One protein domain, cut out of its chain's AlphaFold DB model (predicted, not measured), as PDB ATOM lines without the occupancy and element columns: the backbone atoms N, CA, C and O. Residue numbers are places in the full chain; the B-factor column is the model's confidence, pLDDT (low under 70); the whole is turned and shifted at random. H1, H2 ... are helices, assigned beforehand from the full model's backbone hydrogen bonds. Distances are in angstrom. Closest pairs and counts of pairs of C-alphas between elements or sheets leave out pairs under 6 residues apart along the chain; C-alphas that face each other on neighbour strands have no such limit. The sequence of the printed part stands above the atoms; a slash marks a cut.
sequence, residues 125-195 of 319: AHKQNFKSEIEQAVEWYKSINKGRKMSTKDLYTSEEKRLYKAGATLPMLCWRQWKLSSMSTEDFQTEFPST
ATOM      1  N   ALA A 125     200.644 226.827 177.594       91.88
ATOM      2  CA  ALA A 125     200.412 225.418 177.903       91.88
ATOM      3  C   ALA A 125     199.941 224.643 176.662       91.88
ATOM      4  O   ALA A 125     200.477 223.579 176.351       91.88
ATOM      5  N   HIS A 126     198.992 225.200 175.902       93.00
ATOM      6  CA  HIS A 126     198.543 224.589 174.652       93.00
ATOM      7  C   HIS A 126     199.672 224.546 173.617       93.00
ATOM      8  O   HIS A 126     199.925 223.506 173.016       93.00
ATOM      9  N   LYS A 127     200.427 225.640 173.470       93.00
ATOM     10  CA  LYS A 127     201.588 225.693 172.571       93.00
ATOM     11  C   LYS A 127     202.619 224.596 172.867       93.00
ATOM     12  O   LYS A 127     203.208 224.053 171.937       93.00
ATOM     13  N   GLN A 128     202.852 224.279 174.142       93.56
ATOM     14  CA  GLN A 128     203.765 223.207 174.545       93.56
ATOM     15  C   GLN A 128     203.182 221.822 174.249       93.56
ATOM     16  O   GLN A 128     203.854 221.008 173.618       93.56
ATOM     17  N   ASN A 129     201.928 221.578 174.636       92.75
ATOM     18  CA  ASN A 129     201.273 220.278 174.466       92.75
ATOM     19  C   ASN A 129     201.048 219.910 172.990       92.75
ATOM     20  O   ASN A 129     201.169 218.746 172.623       92.75
ATOM     21  N   PHE A 130     200.780 220.899 172.135       95.31
ATOM     22  CA  PHE A 130     200.488 220.713 170.710       95.31
ATOM     23  C   PHE A 130     201.673 221.073 169.805       95.31
ATOM     24  O   PHE A 130     201.504 221.246 168.600       95.31
ATOM     25  N   LYS A 131     202.893 221.175 170.354       96.56
ATOM     26  CA  LYS A 131     204.083 221.624 169.612       96.56
ATOM     27  C   LYS A 131     204.287 220.867 168.294       96.56
ATOM     28  O   LYS A 131     204.490 221.502 167.265       96.56
ATOM     29  N   SER A 132     204.191 219.536 168.319       96.94
ATOM     30  CA  SER A 132     204.383 218.710 167.117       96.94
ATOM     31  C   SER A 132     203.307 218.964 166.055       96.94
ATOM     32  O   SER A 132     203.627 219.093 164.876       96.94
ATOM     33  N   GLU A 133     202.040 219.103 166.457       96.69
ATOM     34  CA  GLU A 133     200.956 219.437 165.527       96.69
ATOM     35  C   GLU A 133     201.110 220.847 164.949       96.69
ATOM     36  O   GLU A 133     200.865 221.068 163.764       96.69
ATOM     37  N   ILE A 134     201.545 221.808 165.766       97.69
ATOM     38  CA  ILE A 134     201.807 223.179 165.321       97.69
ATOM     39  C   ILE A 134     202.942 223.199 164.288       97.69
ATOM     40  O   ILE A 134     202.841 223.893 163.276       97.69
ATOM     41  N   GLU A 135     204.008 222.427 164.504       97.69
ATOM     42  CA  GLU A 135     205.111 222.287 163.544       97.69
ATOM     43  C   GLU A 135     204.634 221.672 162.220       97.69
ATOM     44  O   GLU A 135     204.941 222.207 161.152       97.69
ATOM     45  N   GLN A 136     203.806 220.624 162.274       97.62
ATOM     46  CA  GLN A 136     203.193 220.030 161.081       97.62
ATOM     47  C   GLN A 136     202.308 221.030 160.328       97.62
ATOM     48  O   GLN A 136     202.402 221.140 159.106       97.62
ATOM     49  N   ALA A 137     201.503 221.818 161.042       97.44
ATOM     50  CA  ALA A 137     200.659 222.842 160.435       97.44
ATOM     51  C   ALA A 137     201.471 223.957 159.752       97.44
ATOM     52  O   ALA A 137     201.051 224.507 158.733       97.44
ATOM     53  N   VAL A 138     202.653 224.290 160.280       97.81
ATOM     54  CA  VAL A 138     203.573 225.231 159.629       97.81
ATOM     55  C   VAL A 138     204.117 224.657 158.320       97.81
ATOM     56  O   VAL A 138     204.166 225.383 157.325       97.81
ATOM     57  N   GLU A 139     204.504 223.380 158.288       97.88
ATOM     58  CA  GLU A 139     204.951 222.735 157.045       97.88
ATOM     59  C   GLU A 139     203.812 222.600 156.027       97.88
ATOM     60  O   GLU A 139     204.005 222.909 154.847       97.88
ATOM     61  N   TRP A 140     202.603 222.257 156.478       97.12
ATOM     62  CA  TRP A 140     201.401 222.280 155.644       97.12
ATOM     63  C   TRP A 140     201.186 223.663 155.021       97.12
ATOM     64  O   TRP A 140     201.070 223.770 153.797       97.12
ATOM     65  N   TYR A 141     201.237 224.732 155.822       97.12
ATOM     66  CA  TYR A 141     201.068 226.096 155.321       97.12
ATOM     67  C   TYR A 141     202.108 226.437 154.246       97.12
ATOM     68  O   TYR A 141     201.758 226.987 153.202       97.12
ATOM     69  N   LYS A 142     203.382 226.082 154.459       97.44
ATOM     70  CA  LYS A 142     204.439 226.291 153.456       97.44
ATOM     71  C   LYS A 142     204.154 225.534 152.162       97.44
ATOM     72  O   LYS A 142     204.371 226.098 151.089       97.44
ATOM     73  N   SER A 143     203.673 224.293 152.249       96.69
ATOM     74  CA  SER A 143     203.410 223.452 151.074       96.69
ATOM     75  C   SER A 143     202.399 224.090 150.116       96.69
ATOM     76  O   SER A 143     202.606 224.076 148.904       96.69
ATOM     77  N   ILE A 144     201.378 224.764 150.654       95.19
ATOM     78  CA  ILE A 144     200.342 225.450 149.867       95.19
ATOM     79  C   ILE A 144     200.678 226.925 149.568       95.19
ATOM     80  O   ILE A 144     199.981 227.572 148.791       95.19
ATOM     81  N   ASN A 145     201.768 227.460 150.132       94.88
ATOM     82  CA  ASN A 145     202.220 228.850 149.962       94.88
ATOM     83  C   ASN A 145     203.625 228.959 149.343       94.88
ATOM     84  O   ASN A 145     204.380 229.884 149.655       94.88
ATOM     85  N   LYS A 146     203.995 228.034 148.446       94.62
ATOM     86  CA  LYS A 146     205.276 228.059 147.705       94.62
ATOM     87  C   LYS A 146     206.508 228.117 148.630       94.62
ATOM     88  O   LYS A 146     207.454 228.857 148.377       94.62
ATOM     89  N   GLY A 147     206.472 227.385 149.743       92.62
ATOM     90  CA  GLY A 147     207.557 227.325 150.729       92.62
ATOM     91  C   GLY A 147     207.611 228.502 151.712       92.62
ATOM     92  O   GLY A 147     208.447 228.511 152.617       92.62
ATOM     93  N   ARG A 148     206.731 229.500 151.571       95.88
ATOM     94  CA  ARG A 148     206.727 230.708 152.404       95.88
ATOM     95  C   ARG A 148     206.069 230.454 153.764       95.88
ATOM     96  O   ARG A 148     205.028 229.812 153.854       95.88
ATOM     97  N   LYS A 149     206.654 231.009 154.831       94.25
ATOM     98  CA  LYS A 149     206.041 231.037 156.171       94.25
ATOM     99  C   LYS A 149     204.951 232.108 156.251       94.25
ATOM    100  O   LYS A 149     205.077 233.159 155.618       94.25
ATOM    101  N   MET A 150     203.932 231.861 157.074       96.12
ATOM    102  CA  MET A 150     202.910 232.859 157.388       96.12
ATOM    103  C   MET A 150     203.560 234.118 157.969       96.12
ATOM    104  O   MET A 150     204.501 234.047 158.764       96.12
ATOM    105  N   SER A 151     203.044 235.268 157.566       95.88
ATOM    106  CA  SER A 151     203.409 236.593 158.047       95.88
ATOM    107  C   SER A 151     202.161 237.340 158.513       95.88
ATOM    108  O   SER A 151     201.033 236.957 158.213       95.88
ATOM    109  N   THR A 152     202.345 238.462 159.200       93.75
ATOM    110  CA  THR A 152     201.221 239.309 159.632       93.75
ATOM    111  C   THR A 152     200.405 239.881 158.468       93.75
ATOM    112  O   THR A 152     199.251 240.254 158.662       93.75
ATOM    113  N   LYS A 153     200.968 239.929 157.251       92.75
ATOM    114  CA  LYS A 153     200.262 240.363 156.034       92.75
ATOM    115  C   LYS A 153     199.249 239.332 155.529       92.75
ATOM    116  O   LYS A 153     198.385 239.690 154.739       92.75
ATOM    117  N   ASP A 154     199.360 238.085 155.983       93.00
ATOM    118  CA  ASP A 154     198.471 236.983 155.608       93.00
ATOM    119  C   ASP A 154     197.237 236.880 156.527       93.00
ATOM    120  O   ASP A 154     196.417 235.985 156.361       93.00
ATOM    121  N   LEU A 155     197.100 237.782 157.509       91.88
ATOM    122  CA  LEU A 155     195.943 237.842 158.404       91.88
ATOM    123  C   LEU A 155     194.844 238.685 157.749       91.88
ATOM    124  O   LEU A 155     194.806 239.911 157.900       91.88
ATOM    125  N   TYR A 156     193.970 238.038 156.983       86.62
ATOM    126  CA  TYR A 156     192.957 238.731 156.184       86.62
ATOM    127  C   TYR A 156     191.675 238.996 156.970       86.62
ATOM    128  O   TYR A 156     191.038 240.034 156.775       86.62
ATOM    129  N   THR A 157     191.319 238.107 157.899       85.44
ATOM    130  CA  THR A 157     190.073 238.224 158.660       85.44
ATOM    131  C   THR A 157     190.234 239.110 159.898       85.44
ATOM    132  O   THR A 157     191.310 239.220 160.494       85.44
ATOM    133  N   SER A 158     189.143 239.763 160.309       84.25
ATOM    134  CA  SER A 158     189.081 240.494 161.583       84.25
ATOM    135  C   SER A 158     189.369 239.577 162.774       84.25
ATOM    136  O   SER A 158     190.022 239.996 163.729       84.25
ATOM    137  N   GLU A 159     188.949 238.318 162.680       85.00
ATOM    138  CA  GLU A 159     189.133 237.308 163.715       85.00
ATOM    139  C   GLU A 159     190.598 236.889 163.881       85.00
ATOM    140  O   GLU A 159     191.126 236.924 164.988       85.00
ATOM    141  N   GLU A 160     191.320 236.588 162.798       90.12
ATOM    142  CA  GLU A 160     192.753 236.262 162.875       90.12
ATOM    143  C   GLU A 160     193.572 237.414 163.469       90.12
ATOM    144  O   GLU A 160     194.462 237.191 164.292       90.12
ATOM    145  N   LYS A 161     193.235 238.659 163.108       91.56
ATOM    146  CA  LYS A 161     193.861 239.855 163.691       91.56
ATOM    147  C   LYS A 161     193.559 239.978 165.186       91.56
ATOM    148  O   LYS A 161     194.457 240.316 165.958       91.56
ATOM    149  N   ARG A 162     192.318 239.693 165.605       93.31
ATOM    150  CA  ARG A 162     191.904 239.676 167.018       93.31
ATOM    151  C   ARG A 162     192.679 238.619 167.804       93.31
ATOM    152  O   ARG A 162     193.235 238.945 168.849       93.31
ATOM    153  N   LEU A 163     192.753 237.392 167.290       94.00
ATOM    154  CA  LEU A 163     193.454 236.266 167.915       94.00
ATOM    155  C   LEU A 163     194.958 236.538 168.038       94.00
ATOM    156  O   LEU A 163     195.537 236.314 169.098       94.00
ATOM    157  N   TYR A 164     195.577 237.096 166.992       95.75
ATOM    158  CA  TYR A 164     196.981 237.513 167.030       95.75
ATOM    159  C   TYR A 164     197.229 238.562 168.124       95.75
ATOM    160  O   TYR A 164     198.136 238.413 168.940       95.75
ATOM    161  N   LYS A 165     196.371 239.590 168.209       93.94
ATOM    162  CA  LYS A 165     196.440 240.613 169.268       93.94
ATOM    163  C   LYS A 165     196.212 240.027 170.667       93.94
ATOM    164  O   LYS A 165     196.772 240.537 171.631       93.94
ATOM    165  N   ALA A 166     195.409 238.969 170.775       90.75
ATOM    166  CA  ALA A 166     195.157 238.247 172.019       90.75
ATOM    167  C   ALA A 166     196.312 237.313 172.440       90.75
ATOM    168  O   ALA A 166     196.238 236.724 173.516       90.75
ATOM    169  N   GLY A 167     197.371 237.190 171.628       94.25
ATOM    170  CA  GLY A 167     198.582 236.432 171.954       94.25
ATOM    171  C   GLY A 167     198.838 235.205 171.076       94.25
ATOM    172  O   GLY A 167     199.843 234.525 171.275       94.25
ATOM    173  N   ALA A 168     197.979 234.908 170.092       96.50
ATOM    174  CA  ALA A 168     198.203 233.776 169.195       96.50
ATOM    175  C   ALA A 168     199.434 234.025 168.320       96.50
ATOM    176  O   ALA A 168     199.530 235.035 167.625       96.50
ATOM    177  N   THR A 169     200.377 233.086 168.314       96.94
ATOM    178  CA  THR A 169     201.542 233.179 167.425       96.94
ATOM    179  C   THR A 169     201.173 232.784 165.992       96.94
ATOM    180  O   THR A 169     200.225 232.031 165.776       96.94
ATOM    181  N   LEU A 170     201.939 233.236 164.993       97.62
ATOM    182  CA  LEU A 170     201.699 232.854 163.592       97.62
ATOM    183  C   LEU A 170     201.683 231.325 163.372       97.62
ATOM    184  O   LEU A 170     200.770 230.853 162.702       97.62
ATOM    185  N   PRO A 171     202.585 230.516 163.974       97.44
ATOM    186  CA  PRO A 171     202.473 229.055 163.922       97.44
ATOM    187  C   PRO A 171     201.145 228.509 164.457       97.44
ATOM    188  O   PRO A 171     200.586 227.576 163.891       97.44
ATOM    189  N   MET A 172     200.611 229.106 165.522       97.12
ATOM    190  CA  MET A 172     199.324 228.699 166.089       97.12
ATOM    191  C   MET A 172     198.168 229.081 165.156       97.12
ATOM    192  O   MET A 172     197.219 228.320 165.006       97.12
ATOM    193  N   LEU A 173     198.261 230.216 164.461       97.25
ATOM    194  CA  LEU A 173     197.292 230.583 163.427       97.25
ATOM    195  C   LEU A 173     197.365 229.645 162.210       97.25
ATOM    196  O   LEU A 173     196.313 229.270 161.693       97.25
ATOM    197  N   CYS A 174     198.559 229.177 161.816       96.94
ATOM    198  CA  CYS A 174     198.691 228.079 160.848       96.94
ATOM    199  C   CYS A 174     197.975 226.820 161.349       96.94
ATOM    200  O   CYS A 174     197.231 226.206 160.592       96.94
ATOM    201  N   TRP A 175     198.167 226.452 162.621       97.50
ATOM    202  CA  TRP A 175     197.506 225.298 163.233       97.50
ATOM    203  C   TRP A 175     195.984 225.423 163.231       97.50
ATOM    204  O   TRP A 175     195.300 224.484 162.829       97.50
ATOM    205  N   ARG A 176     195.441 226.599 163.557       96.56
ATOM    206  CA  ARG A 176     194.003 226.862 163.444       96.56
ATOM    207  C   ARG A 176     193.504 226.713 162.003       96.56
ATOM    208  O   ARG A 176     192.505 226.038 161.791       96.56
ATOM    209  N   GLN A 177     194.180 227.314 161.018       95.38
ATOM    210  CA  GLN A 177     193.799 227.167 159.603       95.38
ATOM    211  C   GLN A 177     193.855 225.704 159.149       95.38
ATOM    212  O   GLN A 177     192.968 225.241 158.437       95.38
ATOM    213  N   TRP A 178     194.869 224.966 159.602       96.25
ATOM    214  CA  TRP A 178     195.021 223.549 159.311       96.25
ATOM    215  C   TRP A 178     193.880 222.719 159.909       96.25
ATOM    216  O   TRP A 178     193.260 221.940 159.190       96.25
ATOM    217  N   LYS A 179     193.516 222.935 161.180       96.12
ATOM    218  CA  LYS A 179     192.353 222.278 161.798       96.12
ATOM    219  C   LYS A 179     191.059 222.594 161.045       96.12
ATOM    220  O   LYS A 179     190.357 221.670 160.639       96.12
ATOM    221  N   LEU A 180     190.813 223.870 160.744       94.62
ATOM    222  CA  LEU A 180     189.632 224.330 159.999       94.62
ATOM    223  C   LEU A 180     189.569 223.845 158.543       94.62
ATOM    224  O   LEU A 180     188.523 223.952 157.914       94.62
ATOM    225  N   SER A 181     190.651 223.280 158.001       93.56
ATOM    226  CA  SER A 181     190.592 222.597 156.701       93.56
ATOM    227  C   SER A 181     189.809 221.278 156.750       93.56
ATOM    228  O   SER A 181     189.426 220.759 155.704       93.56
ATOM    229  N   SER A 182     189.569 220.741 157.953       92.50
ATOM    230  CA  SER A 182     188.921 219.443 158.182       92.50
ATOM    231  C   SER A 182     187.805 219.462 159.233       92.50
ATOM    232  O   SER A 182     187.120 218.455 159.394       92.50
ATOM    233  N   MET A 183     187.595 220.583 159.930       92.25
ATOM    234  CA  MET A 183     186.538 220.749 160.931       92.25
ATOM    235  C   MET A 183     185.804 222.080 160.755       92.25
ATOM    236  O   MET A 183     186.381 223.044 160.245       92.25
ATOM    237  N   SER A 184     184.542 222.138 161.183       89.38
ATOM    238  CA  SER A 184     183.759 223.376 161.152       89.38
ATOM    239  C   SER A 184     184.317 224.417 162.129       89.38
ATOM    240  O   SER A 184     185.105 224.103 163.028       89.38
ATOM    241  N   THR A 185     183.917 225.680 161.961       86.69
ATOM    242  CA  THR A 185     184.333 226.724 162.908       86.69
ATOM    243  C   THR A 185     183.708 226.466 164.272       86.69
ATOM    244  O   THR A 185     184.397 226.558 165.278       86.69
ATOM    245  N   GLU A 186     182.443 226.070 164.307       83.88
ATOM    246  CA  GLU A 186     181.678 225.786 165.517       83.88
ATOM    247  C   GLU A 186     182.297 224.637 166.330       83.88
ATOM    248  O   GLU A 186     182.486 224.771 167.543       83.88
ATOM    249  N   ASP A 187     182.700 223.547 165.667       86.19
ATOM    250  CA  ASP A 187     183.388 222.429 166.327       86.19
ATOM    251  C   ASP A 187     184.749 222.874 166.866       86.19
ATOM    252  O   ASP A 187     185.104 222.564 168.003       86.19
ATOM    253  N   PHE A 188     185.505 223.659 166.086       91.31
ATOM    254  CA  PHE A 188     186.789 224.190 166.545       91.31
ATOM    255  C   PHE A 188     186.614 225.073 167.781       91.31
ATOM    256  O   PHE A 188     187.409 224.985 168.706       91.31
ATOM    257  N   GLN A 189     185.590 225.922 167.816       88.56
ATOM    258  CA  GLN A 189     185.326 226.801 168.956       88.56
ATOM    259  C   GLN A 189     184.882 226.030 170.200       88.56
ATOM    260  O   GLN A 189     185.182 226.453 171.314       88.56
ATOM    261  N   THR A 190     184.200 224.901 170.011       83.69
ATOM    262  CA  THR A 190     183.778 224.008 171.095       83.69
ATOM    263  C   THR A 190     184.965 223.262 171.701       83.69
ATOM    264  O   THR A 190     185.134 223.278 172.918       83.69
ATOM    265  N   GLU A 191     185.827 222.680 170.866       89.06
ATOM    266  CA  GLU A 191     186.993 221.902 171.312       89.06
ATOM    267  C   GLU A 191     188.179 222.791 171.733       89.06
ATOM    268  O   GLU A 191     188.912 222.492 172.677       89.06
ATOM    269  N   PHE A 192     188.373 223.914 171.037       93.44
ATOM    270  CA  PHE A 192     189.513 224.822 171.179       93.44
ATOM    271  C   PHE A 192     189.058 226.289 171.294       93.44
ATOM    272  O   PHE A 192     189.391 227.128 170.447       93.44
ATOM    273  N   PRO A 193     188.328 226.659 172.359       93.56
ATOM    274  CA  PRO A 193     187.869 228.029 172.553       93.56
ATOM    275  C   PRO A 193     189.032 228.997 172.813       93.56
ATOM    276  O   PRO A 193     189.979 228.717 173.560       93.56
ATOM    277  N   SER A 194     188.961 230.189 172.218       93.25
ATOM    278  CA  SER A 194     189.906 231.287 172.458       93.25
ATOM    279  C   SER A 194     189.571 232.086 173.721       93.25
ATOM    280  O   SER A 194     190.465 232.669 174.335       93.25
ATOM    281  N   THR A 195     188.299 232.094 174.131       90.75
ATOM    282  CA  THR A 195     187.798 232.794 175.327       90.75
ATOM    283  C   THR A 195     186.813 231.928 176.110       90.75
ATOM    284  O   THR A 195     186.167 231.053 175.541       90.75
TER     285      THR A 195
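This is residues 125 to 195 of the 319 residues of an uncharacterized protein of Fontibacillus solani (UniProt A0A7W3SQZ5). A short helix, H4, sits in the middle, with the longest helix, H2, packed crosswise on one side of it and H3 on the other side. H1 and H5 lie farther out at the two ends of the printed part, and residues 145 to 157 swing round the outside from the end of H2 to H3. The printed part has 71 residues with five named helices in the order H1, H2, H3, H4, H5 and no named strand, and its class is all helix. The whole is compact, with a radius of gyration of the C-alphas of 11.7 A, and rounded, spanning 32 by 25 by 23 A.

H1, residues 125 to 129, touches no helix. It is close to but not clearly touching H2, residues 131 to 144, where the closest C-alphas, those of Lys 127 and Ile 134, are 7.7 A apart. It is also close to but not clearly touching H4, residues 170 to 180, with the C-alphas of Lys 127 and Met 172 closest at 7.5 A. H2 and H4 touch, with 16 pairs of C-alphas within 8 A, the closest being those of Ala 137 and Trp 175 at 4.9 A. Their lines are about perpendicular, at 79 degrees. H3, residues 158 to 165, is apart from H2. H3 and H4 form a helical hairpin and only just touch, with 3 pairs of C-alphas within 8 A; the closest are those of Glu 160 and Leu 173, 7.3 A apart. They run opposite ways at a steep tilt of 40 degrees. H5, residues 185 to 191, is close to but not clearly touching H4, with the C-alphas of Leu 180 and Phe 188 closest at 7.1 A, and their lines are about perpendicular at 74 degrees. H5 is apart from H1, H2 and H3. In H1, H2, H3, H4 and H5 every O i to N i+4 pair is within hydrogen-bond range.

H1 begins at C-alpha 125, at (200.412, 225.418, 177.903), and measures 6.2 A from first to last C-alpha. H2 measures 20.5 A and ends at C-alpha 144, at (200.342, 225.450, 149.867). H3 measures 10.6 A, H4 15.2 A and H5 10.0 A. H5 ends at C-alpha 191, at (186.993, 221.902, 171.312).

The two C-alphas farthest apart are those of Lys 146 and Thr 195, at 33.0 A. The printed part has no cut. The link from H2 to H3, 13 residues, is long; those from H1 to H2, H3 to H4 and H4 to H5 are tight. The mean pLDDT of the printed part of this model is 93.6, and no printed residue is under 70.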